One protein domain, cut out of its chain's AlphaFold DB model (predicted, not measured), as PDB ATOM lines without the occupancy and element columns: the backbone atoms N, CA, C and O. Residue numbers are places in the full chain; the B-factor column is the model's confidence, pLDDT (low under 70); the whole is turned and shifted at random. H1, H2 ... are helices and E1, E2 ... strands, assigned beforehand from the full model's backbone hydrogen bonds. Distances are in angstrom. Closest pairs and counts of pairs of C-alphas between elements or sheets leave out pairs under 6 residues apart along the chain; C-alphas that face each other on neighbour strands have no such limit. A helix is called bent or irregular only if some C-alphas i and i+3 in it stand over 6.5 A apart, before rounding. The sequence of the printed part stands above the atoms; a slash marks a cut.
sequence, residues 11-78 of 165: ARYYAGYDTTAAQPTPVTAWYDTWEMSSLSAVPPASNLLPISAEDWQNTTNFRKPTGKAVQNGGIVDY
ATOM      1  N   ALA A  11      85.541 103.548 173.650       96.19
ATOM      2  CA  ALA A  11      86.020 104.370 174.753       96.19
ATOM      3  C   ALA A  11      85.967 105.845 174.347       96.19
ATOM      4  O   ALA A  11      85.971 106.186 173.169       96.19
ATOM      5  N   ARG A  12      85.921 106.744 175.327       95.50
ATOM      6  CA  ARG A  12      85.982 108.183 175.052       95.50
ATOM      7  C   ARG A  12      87.421 108.646 174.827       95.50
ATOM      8  O   ARG A  12      87.703 109.381 173.878       95.50
ATOM      9  N   TYR A  13      88.315 108.180 175.695       97.19
ATOM     10  CA  TYR A  13      89.687 108.651 175.801       97.19
ATOM     11  C   TYR A  13      90.679 107.630 175.270       97.19
ATOM     12  O   TYR A  13      90.578 106.441 175.575       97.19
ATOM     13  N   TYR A  14      91.667 108.112 174.519       97.31
ATOM     14  CA  TYR A  14      92.697 107.270 173.928       97.31
ATOM     15  C   TYR A  14      94.088 107.903 173.984       97.31
ATOM     16  O   TYR A  14      94.234 109.121 173.866       97.31
ATOM     17  N   ALA A  15      95.112 107.056 174.084       97.31
ATOM     18  CA  ALA A  15      96.505 107.390 173.801       97.31
ATOM     19  C   ALA A  15      96.897 106.886 172.406       97.31
ATOM     20  O   ALA A  15      96.686 105.718 172.070       97.31
ATOM     21  N   GLY A  16      97.496 107.765 171.607       96.12
ATOM     22  CA  GLY A  16      98.168 107.417 170.359       96.12
ATOM     23  C   GLY A  16      99.606 106.986 170.609       96.12
ATOM     24  O   GLY A  16     100.298 107.575 171.438       96.12
ATOM     25  N   TYR A  17     100.054 105.959 169.894       95.19
ATOM     26  CA  TYR A  17     101.418 105.444 169.945       95.19
ATOM     27  C   TYR A  17     101.751 104.720 168.633       95.19
ATOM     28  O   TYR A  17     100.852 104.372 167.867       95.19
ATOM     29  N   ASP A  18     103.037 104.506 168.354       93.81
ATOM     30  CA  ASP A  18     103.451 103.666 167.229       93.81
ATOM     31  C   ASP A  18     103.298 102.185 167.602       93.81
ATOM     32  O   ASP A  18     104.048 101.647 168.416       93.81
ATOM     33  N   THR A  19     102.298 101.529 167.014       92.19
ATOM     34  CA  THR A  19     102.009 100.103 167.248       92.19
ATOM     35  C   THR A  19     103.018  99.151 166.597       92.19
ATOM     36  O   THR A  19     103.010  97.960 166.899       92.19
ATOM     37  N   THR A  20     103.885  99.660 165.717       91.19
ATOM     38  CA  THR A  20     104.896  98.876 164.991       91.19
ATOM     39  C   THR A  20     106.285  98.967 165.620       91.19
ATOM     40  O   THR A  20     107.135  98.111 165.369       91.19
ATOM     41  N   ALA A  21     106.517  99.979 166.459       88.25
ATOM     42  CA  ALA A  21     107.777 100.176 167.155       88.25
ATOM     43  C   ALA A  21     107.952  99.194 168.323       88.25
ATOM     44  O   ALA A  21     106.997  98.783 168.989       88.25
ATOM     45  N   ALA A  22     109.210  98.854 168.614       87.62
ATOM     46  CA  ALA A  22     109.550  98.100 169.814       87.62
ATOM     47  C   ALA A  22     109.155  98.896 171.068       87.62
ATOM     48  O   ALA A  22     109.425 100.091 171.176       87.62
ATOM     49  N   GLN A  23     108.524  98.219 172.024       87.94
ATOM     50  CA  GLN A  23     108.110  98.838 173.276       87.94
ATOM     51  C   GLN A  23     109.265  98.894 174.295       87.94
ATOM     52  O   GLN A  23     110.115  98.001 174.294       87.94
ATOM     53  N   PRO A  24     109.284  99.890 175.203       91.94
ATOM     54  CA  PRO A  24     108.283 100.947 175.378       91.94
ATOM     55  C   PRO A  24     108.332 101.988 174.253       91.94
ATOM     56  O   PRO A  24     109.395 102.511 173.929       91.94
ATOM     57  N   THR A  25     107.171 102.317 173.682       92.50
ATOM     58  CA  THR A  25     107.069 103.342 172.631       92.50
ATOM     59  C   THR A  25     106.412 104.610 173.176       92.50
ATOM     60  O   THR A  25     105.402 104.503 173.875       92.50
ATOM     61  N   PRO A  26     106.935 105.812 172.879       94.00
ATOM     62  CA  PRO A  26     106.354 107.060 173.359       94.00
ATOM     63  C   PRO A  26     104.870 107.205 173.019       94.00
ATOM     64  O   PRO A  26     104.428 106.843 171.925       94.00
ATOM     65  N   VAL A  27     104.116 107.801 173.944       95.94
ATOM     66  CA  VAL A  27     102.788 108.334 173.638       95.94
ATOM     67  C   VAL A  27     102.977 109.550 172.739       95.94
ATOM     68  O   VAL A  27     103.682 110.492 173.098       95.94
ATOM     69  N   THR A  28     102.352 109.523 171.569       94.81
ATOM     70  CA  THR A  28     102.468 110.574 170.552       94.81
ATOM     71  C   THR A  28     101.321 111.575 170.614       94.81
ATOM     72  O   THR A  28     101.492 112.722 170.208       94.81
ATOM     73  N   ALA A  29     100.159 111.163 171.127       94.44
ATOM     74  CA  ALA A  29      98.972 112.004 171.215       94.44
ATOM     75  C   ALA A  29      97.969 111.500 172.262       94.44
ATOM     76  O   ALA A  29      97.975 110.329 172.641       94.44
ATOM     77  N   TRP A  30      97.062 112.386 172.667       96.19
ATOM     78  CA  TRP A  30      95.921 112.093 173.531       96.19
ATOM     79  C   TRP A  30      94.637 112.542 172.828       96.19
ATOM     80  O   TRP A  30      94.578 113.673 172.347       96.19
ATOM     81  N   TYR A  31      93.616 111.688 172.780       95.81
ATOM     82  CA  TYR A  31      92.368 111.954 172.061       95.81
ATOM     83  C   TYR A  31      91.151 111.831 172.981       95.81
ATOM     84  O   TYR A  31      90.992 110.814 173.650       95.81
ATOM     85  N   ASP A  32      90.273 112.838 172.956       95.75
ATOM     86  CA  ASP A  32      88.887 112.749 173.437       95.75
ATOM     87  C   ASP A  32      87.965 112.616 172.224       95.75
ATOM     88  O   ASP A  32      87.484 113.596 171.662       95.75
ATOM     89  N   THR A  33      87.773 111.386 171.768       94.38
ATOM     90  CA  THR A  33      87.142 111.107 170.470       94.38
ATOM     91  C   THR A  33      85.655 111.452 170.422       94.38
ATOM     92  O   THR A  33      85.119 111.655 169.336       94.38
ATOM     93  N   TRP A  34      84.978 111.547 171.569       93.81
ATOM     94  CA  TRP A  34      83.537 111.810 171.609       93.81
ATOM     95  C   TRP A  34      83.187 113.293 171.470       93.81
ATOM     96  O   TRP A  34      82.062 113.601 171.081       93.81
ATOM     97  N   GLU A  35      84.121 114.198 171.769       90.31
ATOM     98  CA  GLU A  35      83.920 115.651 171.639       90.31
ATOM     99  C   GLU A  35      84.583 116.248 170.387       90.31
ATOM    100  O   GLU A  35      84.421 117.433 170.094       90.31
ATOM    101  N   MET A  36      85.311 115.441 169.612       87.69
ATOM    102  CA  MET A  36      85.953 115.902 168.384       87.69
ATOM    103  C   MET A  36      84.928 116.203 167.287       87.69
ATOM    104  O   MET A  36      84.079 115.382 166.950       87.69
ATOM    105  N   SER A  37      85.065 117.373 166.661       87.25
ATOM    106  CA  SER A  37      84.253 117.778 165.506       87.25
ATOM    107  C   SER A  37      84.603 117.017 164.219       87.25
ATOM    108  O   SER A  37      83.793 116.970 163.295       87.25
ATOM    109  N   SER A  38      85.796 116.419 164.152       87.12
ATOM    110  CA  SER A  38      86.245 115.546 163.063       87.12
ATOM    111  C   SER A  38      87.207 114.475 163.577       87.12
ATOM    112  O   SER A  38      88.082 114.759 164.391       87.12
ATOM    113  N   LEU A  39      87.080 113.258 163.041       88.69
ATOM    114  CA  LEU A  39      87.947 112.108 163.330       88.69
ATOM    115  C   LEU A  39      88.865 111.748 162.155       88.69
ATOM    116  O   LEU A  39      89.541 110.728 162.196       88.69
ATOM    117  N   SER A  40      88.914 112.576 161.106       89.12
ATOM    118  CA  SER A  40      89.671 112.281 159.878       89.12
ATOM    119  C   SER A  40      91.177 112.098 160.100       89.12
ATOM    120  O   SER A  40      91.836 111.460 159.288       89.12
ATOM    121  N   ALA A  41      91.717 112.671 161.179       88.25
ATOM    122  CA  ALA A  41      93.123 112.560 161.566       88.25
ATOM    123  C   ALA A  41      93.355 111.606 162.753       88.25
ATOM    124  O   ALA A  41      94.494 111.435 163.180       88.25
ATOM    125  N   VAL A  42      92.293 111.009 163.304       92.62
ATOM    126  CA  VAL A  42      92.399 110.077 164.431       92.62
ATOM    127  C   VAL A  42      92.613 108.668 163.873       92.62
ATOM    128  O   VAL A  42      91.812 108.219 163.049       92.62
ATOM    129  N   PRO A  43      93.681 107.959 164.281       94.44
ATOM    130  CA  PRO A  43      93.878 106.566 163.898       94.44
ATOM    131  C   PRO A  43      92.716 105.682 164.370       94.44
ATOM    132  O   PRO A  43      92.133 105.978 165.411       94.44
ATOM    133  N   PRO A  44      92.416 104.559 163.688       94.50
ATOM    134  CA  PRO A  44      91.391 103.619 164.139       94.50
ATOM    135  C   PRO A  44      91.584 103.206 165.602       94.50
ATOM    136  O   PRO A  44      92.719 103.023 166.042       94.50
ATOM    137  N   ALA A  45      90.490 102.983 166.338       94.69
ATOM    138  CA  ALA A  45      90.542 102.627 167.760       94.69
ATOM    139  C   ALA A  45      91.411 101.390 168.063       94.69
ATOM    140  O   ALA A  45      92.000 101.314 169.136       94.69
ATOM    141  N   SER A  46      91.540 100.450 167.119       94.06
ATOM    142  CA  SER A  46      92.423  99.278 167.232       94.06
ATOM    143  C   SER A  46      93.914  99.625 167.325       94.06
ATOM    144  O   SER A  46      94.694  98.813 167.808       94.06
ATOM    145  N   ASN A  47      94.308 100.813 166.860       95.19
ATOM    146  CA  ASN A  47      95.688 101.305 166.859       95.19
ATOM    147  C   ASN A  47      95.934 102.311 167.995       95.19
ATOM    148  O   ASN A  47      96.958 102.991 168.019       95.19
ATOM    149  N   LEU A  48      94.976 102.442 168.909       96.50
ATOM    150  CA  LEU A  48      95.024 103.350 170.039       96.50
ATOM    151  C   LEU A  48      94.877 102.564 171.338       96.50
ATOM    152  O   LEU A  48      94.322 101.468 171.366       96.50
ATOM    153  N   LEU A  49      95.355 103.146 172.433       97.06
ATOM    154  CA  LEU A  49      95.172 102.572 173.758       97.06
ATOM    155  C   LEU A  49      93.995 103.255 174.467       97.06
ATOM    156  O   LEU A  49      94.083 104.464 174.679       97.06
ATOM    157  N   PRO A  50      92.911 102.543 174.833       97.38
ATOM    158  CA  PRO A  50      91.811 103.133 175.589       97.38
ATOM    159  C   PRO A  50      92.260 103.511 177.003       97.38
ATOM    160  O   PRO A  50      92.983 102.761 177.656       97.38
ATOM    161  N   ILE A  51      91.809 104.671 177.476       97.00
ATOM    162  CA  ILE A  51      92.172 105.243 178.775       97.00
ATOM    163  C   ILE A  51      90.912 105.430 179.627       97.00
ATOM    164  O   ILE A  51      89.843 105.773 179.113       97.00
ATOM    165  N   SER A  52      91.037 105.197 180.935       95.88
ATOM    166  CA  SER A  52      89.961 105.430 181.900       95.88
ATOM    167  C   SER A  52      89.640 106.925 182.033       95.88
ATOM    168  O   SER A  52      90.445 107.794 181.685       95.88
ATOM    169  N   ALA A  53      88.452 107.258 182.540       95.88
ATOM    170  CA  ALA A  53      88.110 108.656 182.789       95.88
ATOM    171  C   ALA A  53      88.980 109.248 183.907       95.88
ATOM    172  O   ALA A  53      89.374 110.409 183.836       95.88
ATOM    173  N   GLU A  54      89.316 108.440 184.906       96.19
ATOM    174  CA  GLU A  54      90.154 108.803 186.040       96.19
ATOM    175  C   GLU A  54      91.574 109.170 185.584       96.19
ATOM    176  O   GLU A  54      92.080 110.245 185.915       96.19
ATOM    177  N   ASP A  55      92.191 108.326 184.754       96.06
ATOM    178  CA  ASP A  55      93.531 108.567 184.208       96.06
ATOM    179  C   ASP A  55      93.556 109.753 183.241       96.06
ATOM    180  O   ASP A  55      94.515 110.531 183.224       96.06
ATOM    181  N   TRP A  56      92.480 109.943 182.469       96.12
ATOM    182  CA  TRP A  56      92.338 111.101 181.588       96.12
ATOM    183  C   TRP A  56      92.362 112.425 182.357       96.12
ATOM    184  O   TRP A  56      92.963 113.393 181.883       96.12
ATOM    185  N   GLN A  57      91.731 112.480 183.535       96.81
ATOM    186  CA  GLN A  57      91.710 113.683 184.373       96.81
ATOM    187  C   GLN A  57      93.030 113.916 185.123       96.81
ATOM    188  O   GLN A  57      93.301 115.031 185.570       96.81
ATOM    189  N   ASN A  58      93.890 112.903 185.234       95.31
ATOM    190  CA  ASN A  58      95.182 113.008 185.899       95.31
ATOM    191  C   ASN A  58      96.245 113.645 184.982       95.31
ATOM    192  O   ASN A  58      97.178 112.997 184.507       95.31
ATOM    193  N   THR A  59      96.131 114.951 184.743       93.88
ATOM    194  CA  THR A  59      97.044 115.713 183.868       93.88
ATOM    195  C   THR A  59      98.419 115.978 184.477       93.88
ATOM    196  O   THR A  59      99.325 116.442 183.787       93.88
ATOM    197  N   THR A  60      98.587 115.716 185.773       90.69
ATOM    198  CA  THR A  60      99.829 115.979 186.508       90.69
ATOM    199  C   THR A  60     100.749 114.774 186.538       90.69
ATOM    200  O   THR A  60     101.959 114.949 186.431       90.69
ATOM    201  N   ASN A  61     100.208 113.558 186.652       90.81
ATOM    202  CA  ASN A  61     101.004 112.338 186.776       90.81
ATOM    203  C   ASN A  61     100.804 111.363 185.621       90.81
ATOM    204  O   ASN A  61     101.745 110.630 185.328       90.81
ATOM    205  N   PHE A  62      99.656 111.376 184.939       94.44
ATOM    206  CA  PHE A  62      99.331 110.413 183.886       94.44
ATOM    207  C   PHE A  62      99.321 111.052 182.494       94.44
ATOM    208  O   PHE A  62     100.241 110.819 181.712       94.44
ATOM    209  N   ARG A  63      98.339 111.907 182.187       94.88
ATOM    210  CA  ARG A  63      98.130 112.524 180.865       94.88
ATOM    211  C   ARG A  63      99.067 113.714 180.640       94.88
ATOM    212  O   ARG A  63      98.637 114.864 180.538       94.88
ATOM    213  N   LYS A  64     100.369 113.432 180.610       93.62
ATOM    214  CA  LYS A  64     101.430 114.417 180.371       93.62
ATOM    215  C   LYS A  64     101.660 114.631 178.870       93.62
ATOM    216  O   LYS A  64     101.496 113.689 178.095       93.62
ATOM    217  N   PRO A  65     102.099 115.830 178.447       88.81
ATOM    218  CA  PRO A  65     102.473 116.076 177.053       88.81
ATOM    219  C   PRO A  65     103.705 115.267 176.619       88.81
ATOM    220  O   PRO A  65     103.863 114.983 175.439       88.81
ATOM    221  N   THR A  66     104.580 114.898 177.558       89.62
ATOM    222  CA  THR A  66     105.803 114.126 177.309       89.62
ATOM    223  C   THR A  66     106.105 113.187 178.478       89.62
ATOM    224  O   THR A  66     105.523 113.300 179.560       89.62
ATOM    225  N   GLY A  67     107.033 112.249 178.266       91.88
ATOM    226  CA  GLY A  67     107.532 111.361 179.321       91.88
ATOM    227  C   GLY A  67     106.635 110.162 179.623       91.88
ATOM    228  O   GLY A  67     106.842 109.506 180.638       91.88
ATOM    229  N   LYS A  68     105.660 109.862 178.759       95.69
ATOM    230  CA  LYS A  68     104.824 108.658 178.833       95.69
ATOM    231  C   LYS A  68     105.044 107.759 177.633       95.69
ATOM    232  O   LYS A  68     105.309 108.247 176.537       95.69
ATOM    233  N   ALA A  69     104.910 106.461 177.853       95.25
ATOM    234  CA  ALA A  69     105.020 105.446 176.821       95.25
ATOM    235  C   ALA A  69     103.988 104.342 177.012       95.25
ATOM    236  O   ALA A  69     103.492 104.130 178.116       95.25
ATOM    237  N   VAL A  70     103.690 103.637 175.926       94.56
ATOM    238  CA  VAL A  70     102.893 102.415 175.945       94.56
ATOM    239  C   VAL A  70     103.827 101.214 176.057       94.56
ATOM    240  O   VAL A  70     104.757 101.055 175.260       94.56
ATOM    241  N   GLN A  71     103.558 100.361 177.042       94.25
ATOM    242  CA  GLN A  71     104.237  99.089 177.257       94.25
ATOM    243  C   GLN A  71     103.218  98.026 177.679       94.25
ATOM    244  O   GLN A  71     102.477  98.219 178.637       94.25
ATOM    245  N   ASN A  72     103.169  96.906 176.957       91.75
ATOM    246  CA  ASN A  72     102.256  95.779 177.169       91.75
ATOM    247  C   ASN A  72     100.781  96.194 177.342       91.75
ATOM    248  O   ASN A  72     100.062  95.627 178.160       91.75
ATOM    249  N   GLY A  73     100.331  97.201 176.586       91.69
ATOM    250  CA  GLY A  73      98.956  97.707 176.673       91.69
ATOM    251  C   GLY A  73      98.671  98.592 177.894       91.69
ATOM    252  O   GLY A  73      97.513  98.860 178.185       91.69
ATOM    253  N   GLY A  74      99.697  99.053 178.611       93.88
ATOM    254  CA  GLY A  74      99.581 100.028 179.694       93.88
ATOM    255  C   GLY A  74     100.391 101.293 179.422       93.88
ATOM    256  O   GLY A  74     101.342 101.273 178.640       93.88
ATOM    257  N   ILE A  75     100.024 102.394 180.083       95.44
ATOM    258  CA  ILE A  75     100.819 103.627 180.094       95.44
ATOM    259  C   ILE A  75     101.827 103.560 181.239       95.44
ATOM    260  O   ILE A  75     101.455 103.372 182.395       95.44
ATOM    261  N   VAL A  76     103.099 103.765 180.913       94.44
ATOM    262  CA  VAL A  76     104.224 103.803 181.853       94.44
ATOM    263  C   VAL A  76     105.011 105.105 181.692       94.44
ATOM    264  O   VAL A  76     104.833 105.841 180.716       94.44
ATOM    265  N   ASP A  77     105.891 105.405 182.648       94.44
ATOM    266  CA  ASP A  77     106.900 106.446 182.452       94.44
ATOM    267  C   ASP A  77     107.863 106.031 181.337       94.44
ATOM    268  O   ASP A  77     108.365 104.907 181.307       94.44
ATOM    269  N   TYR A  78     108.106 106.942 180.396       90.94
ATOM    270  CA  TYR A  78     108.984 106.660 179.273       90.94
ATOM    271  C   TYR A  78     110.446 106.708 179.705       90.94
ATOM    272  O   TYR A  78     110.990 107.772 180.006       90.94
TER     273      TYR A  78
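This is residues 11 to 78 of the 165 residues of an uncharacterized protein of Acetobacter indonesiensis (UniProt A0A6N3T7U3). A strongly twisted sheet of five strands is folded back on itself: the leaf of E3 and E1 faces the leaf of E4 and E5, and the long, bent strand E2 is the hinge. The short helix H1 only grazes the sheet, and residues 33 to 47 make a wide loop from E2 to E3. The printed part has 68 residues, with five named strands and one named helix in the order E1, E2, E3, H1, E4, E5; the sheet's order is E3, E1, E2, E4, E5, and the pairs E3 and E1, E1 and E2, E4 and E5 are antiparallel. The class is mostly strand, though under half of the residues are in named elements. The whole is compact, with a radius of gyration of the C-alphas of 11.3 A and spans of 30 by 28 by 17 A.

E1, residues 13 to 17, and E2, residues 25 to 32, form an antiparallel hairpin at 151 degrees, with N 14 and O 31 at 2.9 A and N 16 and O 29 at 2.8 A, within hydrogen-bond range. E2 bends by 50 degrees at residue 28. E3, residues 48 to 51, is an edge strand antiparallel to E1 at 141 degrees, with N 49 and O 15 at 2.9 A. H1, residues 53 to 57, only grazes the sheet, with its residues 53 to 56; the C-alphas of Tyr 13 and Trp 56, the closest of E1 and H1, are 6.8 A apart. Every O i to N i+4 pair in H1 is within hydrogen-bond range. E4, residues 68 to 71, and E2 meet only at a point, where C-alphas 26 and 69 face each other at 4.0 A. E5, residues 74 to 77, is the other edge strand and forms an antiparallel hairpin with E4 at 136 degrees, with N 76 and O 69 at 2.8 A. Between the leaves, the closest C-alphas of E1 and E4, those of Tyr 17 and Val 70, are 6.9 A apart. E1 and E5 are apart.

E1 begins at C-alpha 13, (89.687, 108.651, 175.801), and is 13.5 A long. E2 measures 20.5 A and ends at C-alpha 32, (88.887, 112.749, 173.437). E3 is 9.4 A long, H1 6.4 A, E4 9.7 A and E5 10.1 A, ending at C-alpha 77, (106.900, 106.446, 182.452).

The two C-alphas farthest apart, those of Ala 22 and Ser 37, are 32.3 A apart. The printed part has no cut, and the link from E2 to E3, 15 residues, is long. The mean pLDDT of the printed part is 93.5, and no printed residue is under 70.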